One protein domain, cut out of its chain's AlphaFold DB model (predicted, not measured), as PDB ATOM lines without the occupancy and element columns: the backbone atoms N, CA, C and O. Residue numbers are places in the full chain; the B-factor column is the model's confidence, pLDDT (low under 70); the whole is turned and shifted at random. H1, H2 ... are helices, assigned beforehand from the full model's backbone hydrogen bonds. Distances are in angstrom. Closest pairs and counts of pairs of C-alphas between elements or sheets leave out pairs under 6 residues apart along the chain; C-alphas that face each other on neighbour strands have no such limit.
ATOM      1  N   GLU A  49     171.698 190.591 233.676       78.75
ATOM      2  CA  GLU A  49     170.729 189.969 232.775       78.75
ATOM      3  C   GLU A  49     169.431 190.781 232.670       78.75
ATOM      4  O   GLU A  49     168.924 191.003 231.564       78.75
ATOM      5  N   PHE A  50     168.958 191.340 233.787       80.00
ATOM      6  CA  PHE A  50     167.847 192.290 233.802       80.00
ATOM      7  C   PHE A  50     168.177 193.535 232.970       80.00
ATOM      8  O   PHE A  50     167.398 193.925 232.099       80.00
ATOM      9  N   ALA A  51     169.377 194.098 233.145       77.00
ATOM     10  CA  ALA A  51     169.832 195.257 232.379       77.00
ATOM     11  C   ALA A  51     169.822 194.996 230.862       77.00
ATOM     12  O   ALA A  51     169.320 195.812 230.086       77.00
ATOM     13  N   LYS A  52     170.310 193.825 230.424       76.50
ATOM     14  CA  LYS A  52     170.279 193.418 229.007       76.50
ATOM     15  C   LYS A  52     168.853 193.330 228.465       76.50
ATOM     16  O   LYS A  52     168.595 193.795 227.354       76.50
ATOM     17  N   ASN A  53     167.928 192.756 229.232       82.81
ATOM     18  CA  ASN A  53     166.529 192.617 228.826       82.81
ATOM     19  C   ASN A  53     165.801 193.965 228.757       82.81
ATOM     20  O   ASN A  53     165.014 194.183 227.830       82.81
ATOM     21  N   VAL A  54     166.114 194.890 229.669       78.50
ATOM     22  CA  VAL A  54     165.633 196.277 229.624       78.50
ATOM     23  C   VAL A  54     166.147 196.961 228.358       78.50
ATOM     24  O   VAL A  54     165.343 197.393 227.538       78.50
ATOM     25  N   VAL A  55     167.460 196.962 228.108       78.12
ATOM     26  CA  VAL A  55     168.040 197.578 226.897       78.12
ATOM     27  C   VAL A  55     167.449 196.977 225.616       78.12
ATOM     28  O   VAL A  55     167.073 197.711 224.702       78.12
ATOM     29  N   LYS A  56     167.298 195.647 225.555       80.69
ATOM     30  CA  LYS A  56     166.704 194.942 224.408       80.69
ATOM     31  C   LYS A  56     165.243 195.332 224.182       80.69
ATOM     32  O   LYS A  56     164.834 195.492 223.035       80.69
ATOM     33  N   SER A  57     164.462 195.484 225.249       79.69
ATOM     34  CA  SER A  57     163.059 195.910 225.170       79.69
ATOM     35  C   SER A  57     162.939 197.366 224.715       79.69
ATOM     36  O   SER A  57     162.117 197.673 223.855       79.69
ATOM     37  N   PHE A  58     163.817 198.243 225.205       77.94
ATOM     38  CA  PHE A  58     163.861 199.648 224.802       77.94
ATOM     39  C   PHE A  58     164.223 199.810 223.322       77.94
ATOM     40  O   PHE A  58     163.528 200.517 222.594       77.94
ATOM     41  N   ALA A  59     165.250 199.096 222.855       76.94
ATOM     42  CA  ALA A  59     165.671 199.118 221.455       76.94
ATOM     43  C   ALA A  59     164.601 198.568 220.492       76.94
ATOM     44  O   ALA A  59     164.561 198.966 219.331       76.94
ATOM     45  N   LYS A  60     163.735 197.660 220.959       82.00
ATOM     46  CA  LYS A  60     162.701 197.022 220.132       82.00
ATOM     47  C   LYS A  60     161.468 197.881 219.871       82.00
ATOM     48  O   LYS A  60     160.747 197.576 218.926       82.00
ATOM     49  N   GLY A  61     161.185 198.897 220.683       77.94
ATOM     50  CA  GLY A  61     159.923 199.613 220.500       77.94
ATOM     51  C   GLY A  61     159.660 200.818 221.381       77.94
ATOM     52  O   GLY A  61     158.534 201.296 221.350       77.94
ATOM     53  N   GLN A  62     160.633 201.319 222.149       80.75
ATOM     54  CA  GLN A  62     160.410 202.522 222.949       80.75
ATOM     55  C   GLN A  62     160.687 203.782 222.102       80.75
ATOM     56  O   GLN A  62     161.857 204.069 221.830       80.75
ATOM     57  N   PRO A  63     159.675 204.583 221.702       81.25
ATOM     58  CA  PRO A  63     159.869 205.712 220.779       81.25
ATOM     59  C   PRO A  63     160.786 206.805 221.343       81.25
ATOM     60  O   PRO A  63     161.439 207.539 220.606       81.25
ATOM     61  N   HIS A  64     160.857 206.901 222.672       79.12
ATOM     62  CA  HIS A  64     161.660 207.883 223.396       79.12
ATOM     63  C   HIS A  64     162.933 207.286 224.014       79.12
ATOM     64  O   HIS A  64     163.489 207.867 224.946       79.12
ATOM     65  N   ALA A  65     163.419 206.146 223.499       77.56
ATOM     66  CA  ALA A  65     164.580 205.436 224.041       77.56
ATOM     67  C   ALA A  65     165.824 206.327 224.216       77.56
ATOM     68  O   ALA A  65     166.545 206.178 225.198       77.56
ATOM     69  N   SER A  66     166.056 207.284 223.312       77.06
ATOM     70  CA  SER A  66     167.197 208.209 223.384       77.06
ATOM     71  C   SER A  66     167.112 209.188 224.559       77.06
ATOM     72  O   SER A  66     168.097 209.377 225.270       77.06
ATOM     73  N   ARG A  67     165.938 209.792 224.796       76.44
ATOM     74  CA  ARG A  67     165.719 210.703 225.932       76.44
ATOM     75  C   ARG A  67     165.804 209.954 227.253       76.44
ATOM     76  O   ARG A  67     166.495 210.407 228.155       76.44
ATOM     77  N   ILE A  68     165.176 208.784 227.322       78.38
ATOM     78  CA  ILE A  68     165.188 207.959 228.529       78.38
ATOM     79  C   ILE A  68     166.606 207.455 228.838       78.38
ATOM     80  O   ILE A  68     167.058 207.497 229.982       78.38
ATOM     81  N   GLY A  69     167.353 207.043 227.808       78.31
ATOM     82  CA  GLY A  69     168.751 206.636 227.942       78.31
ATOM     83  C   GLY A  69     169.662 207.754 228.458       78.31
ATOM     84  O   GLY A  69     170.542 207.496 229.277       78.31
ATOM     85  N   LEU A  70     169.433 209.005 228.040       78.25
ATOM     86  CA  LEU A  70     170.179 210.162 228.548       78.25
ATOM     87  C   LEU A  70     169.948 210.374 230.051       78.25
ATOM     88  O   LEU A  70     170.895 210.664 230.786       78.25
ATOM     89  N   THR A  71     168.705 210.230 230.503       75.38
ATOM     90  CA  THR A  71     168.342 210.374 231.914       75.38
ATOM     91  C   THR A  71     168.961 209.257 232.763       75.38
ATOM     92  O   THR A  71     169.642 209.551 233.747       75.38
ATOM     93  N   ALA A  72     168.882 207.998 232.307       74.19
ATOM     94  CA  ALA A  72     169.567 206.868 232.949       74.19
ATOM     95  C   ALA A  72     171.078 207.100 233.097       74.19
ATOM     96  O   ALA A  72     171.649 206.884 234.167       74.19
ATOM     97  N   PHE A  73     171.731 207.558 232.024       77.69
ATOM     98  CA  PHE A  73     173.169 207.814 232.024       77.69
ATOM     99  C   PHE A  73     173.552 208.917 233.020       77.69
ATOM    100  O   PHE A  73     174.486 208.747 233.805       77.69
ATOM    101  N   ARG A  74     172.801 210.028 233.044       74.88
ATOM    102  CA  ARG A  74     173.013 211.105 234.025       74.88
ATOM    103  C   ARG A  74     172.901 210.599 235.460       74.88
ATOM    104  O   ARG A  74     173.711 210.999 236.297       74.88
ATOM    105  N   ASN A  75     171.938 209.723 235.745       73.25
ATOM    106  CA  ASN A  75     171.776 209.158 237.079       73.25
ATOM    107  C   ASN A  75     172.997 208.314 237.493       73.25
ATOM    108  O   ASN A  75     173.552 208.532 238.568       73.25
ATOM    109  N   GLN A  76     173.499 207.438 236.614       73.81
ATOM    110  CA  GLN A  76     174.705 206.639 236.890       73.81
ATOM    111  C   GLN A  76     175.939 207.510 237.163       73.81
ATOM    112  O   GLN A  76     176.666 207.265 238.124       73.81
ATOM    113  N   VAL A  77     176.152 208.562 236.367       74.69
ATOM    114  CA  VAL A  77     177.256 209.509 236.591       74.69
ATOM    115  C   VAL A  77     177.121 210.190 237.956       74.69
ATOM    116  O   VAL A  77     178.097 210.280 238.698       74.69
ATOM    117  N   ASN A  78     175.916 210.630 238.326       75.88
ATOM    118  CA  ASN A  78     175.670 211.256 239.625       75.88
ATOM    119  C   ASN A  78     175.921 210.306 240.805       75.88
ATOM    120  O   ASN A  78     176.469 210.747 241.818       75.88
ATOM    121  N   LEU A  79     175.541 209.029 240.686       75.12
ATOM    122  CA  LEU A  79     175.808 208.009 241.705       75.12
ATOM    123  C   LEU A  79     177.314 207.791 241.880       75.12
ATOM    124  O   LEU A  79     177.828 207.960 242.983       75.12
ATOM    125  N   LEU A  80     178.042 207.571 240.781       73.00
ATOM    126  CA  LEU A  80     179.498 207.393 240.805       73.00
ATOM    127  C   LEU A  80     180.227 208.605 241.406       73.00
ATOM    128  O   LEU A  80     181.175 208.454 242.182       73.00
ATOM    129  N   LEU A  81     179.777 209.824 241.089       76.56
ATOM    130  CA  LEU A  81     180.331 211.052 241.663       76.56
ATOM    131  C   LEU A  81     180.063 211.160 243.170       76.56
ATOM    132  O   LEU A  81     180.955 211.574 243.916       76.56
ATOM    133  N   LYS A  82     178.857 210.804 243.630       77.19
ATOM    134  CA  LYS A  82     178.511 210.780 245.059       77.19
ATOM    135  C   LYS A  82     179.339 209.742 245.814       77.19
ATOM    136  O   LYS A  82     179.907 210.080 246.851       77.19
ATOM    137  N   ASP A  83     179.486 208.541 245.267       81.06
ATOM    138  CA  ASP A  83     180.280 207.467 245.867       81.06
ATOM    139  C   ASP A  83     181.755 207.856 245.975       81.06
ATOM    140  O   ASP A  83     182.380 207.702 247.026       81.06
ATOM    141  N   THR A  84     182.302 208.465 244.921       80.44
ATOM    142  CA  THR A  84     183.680 208.971 244.919       80.44
ATOM    143  C   THR A  84     183.874 210.063 245.975       80.44
ATOM    144  O   THR A  84     184.834 210.012 246.745       80.44
ATOM    145  N   LYS A  85     182.946 211.028 246.085       83.62
ATOM    146  CA  LYS A  85     182.988 212.066 247.133       83.62
ATOM    147  C   LYS A  85     182.895 211.477 248.541       83.62
ATOM    148  O   LYS A  85     183.638 211.912 249.423       83.62
ATOM    149  N   ASN A  86     182.030 210.488 248.751       84.56
ATOM    150  CA  ASN A  86     181.886 209.809 250.037       84.56
ATOM    151  C   ASN A  86     183.169 209.059 250.420       84.56
ATOM    152  O   ASN A  86     183.637 209.192 251.549       84.56
ATOM    153  N   ASN A  87     183.790 208.351 249.474       81.44
ATOM    154  CA  ASN A  87     185.051 207.638 249.694       81.44
ATOM    155  C   ASN A  87     186.216 208.592 249.998       81.44
ATOM    156  O   ASN A  87     186.989 208.333 250.919       81.44
ATOM    157  N   ILE A  88     186.312 209.727 249.296       81.50
ATOM    158  CA  ILE A  88     187.324 210.761 249.574       81.50
ATOM    159  C   ILE A  88     187.107 211.385 250.959       81.50
ATOM    160  O   ILE A  88     188.064 211.595 251.700       81.50
ATOM    161  N   THR A  89     185.857 211.669 251.328       83.31
ATOM    162  CA  THR A  89     185.517 212.224 252.651       83.31
ATOM    163  C   THR A  89     185.851 211.231 253.762       83.31
ATOM    164  O   THR A  89     186.443 211.604 254.771       83.31
ATOM    165  N   LYS A  90     185.551 209.943 253.552       83.00
ATOM    166  CA  LYS A  90     185.919 208.861 254.469       83.00
ATOM    167  C   LYS A  90     187.438 208.737 254.623       83.00
ATOM    168  O   LYS A  90     187.907 208.594 255.744       83.00
ATOM    169  N   ALA A  91     188.194 208.838 253.528       77.69
ATOM    170  CA  ALA A  91     189.657 208.813 253.558       77.69
ATOM    171  C   ALA A  91     190.251 210.027 254.293       77.69
ATOM    172  O   ALA A  91     191.201 209.865 255.048       77.69
ATOM    173  N   LYS A  92     189.669 211.224 254.130       78.56
ATOM    174  CA  LYS A  92     190.087 212.437 254.858       78.56
ATOM    175  C   LYS A  92     189.791 212.393 256.356       78.56
ATOM    176  O   LYS A  92     190.557 212.957 257.116       78.56
ATOM    177  N   ASN A  93     188.698 211.757 256.767       76.38
ATOM    178  CA  ASN A  93     188.327 211.646 258.182       76.38
ATOM    179  C   ASN A  93     189.059 210.504 258.914       76.38
ATOM    180  O   ASN A  93     188.937 210.389 260.129       76.38
ATOM    181  N   ALA A  94     189.754 209.632 258.178       69.00
ATOM    182  CA  ALA A  94     190.533 208.517 258.718       69.00
ATOM    183  C   ALA A  94     192.035 208.838 258.871       69.00
ATOM    184  O   ALA A  94     192.796 207.959 259.274       69.00
ATOM    185  N   MET A  95     192.445 210.062 258.528       54.28
ATOM    186  CA  MET A  95     193.801 210.605 258.656       54.28
ATOM    187  C   MET A  95     193.807 211.711 259.709       54.28
ATOM    188  O   MET A  95     194.807 211.788 260.453       54.28
TER     189      MET A  95
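What this domain is: This is residues 49 to 95 of the 95 residues of the protein "Pyruvate oxidase" of Nitrosopumilus sp (UniProt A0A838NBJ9). A short helix, H1, and a long helix, H2, make an open, lopsided V, meeting only near the link that turns the backbone; H2 makes most of the length. The 47 printed residues hold these two named helices, H1 then H2, and no named strand, all helix by class. The whole is extended, with a radius of gyration of the C-alphas of 16.3 A and spans of 52 by 22 by 6 A.

How they stand to each other: H1, residues 49 to 61, and H2, residues 65 to 93, are close but not clearly touching; their closest C-alphas, those of Phe 58 and Ala 65, are 5.9 A apart. They run opposite ways at a shallow tilt of 30 degrees. Every O i to N i+4 pair is within hydrogen-bond range in H2, and 8 of 9 in H1.

Where its parts are: H1 begins at C-alpha 49 (170.729, 189.969, 232.775) and is 19.0 A long. H2 measures 42.0 A, from C-alpha 65 (164.580, 205.436, 224.041) to C-alpha 93 (188.327, 211.646, 258.182).

The domain as a whole: The two farthest C-alphas, Gly 61 and Met 95, are 52.2 A apart. The printed part has no cut, and the link is tight. Residues 94 to 95 have pLDDT under 70.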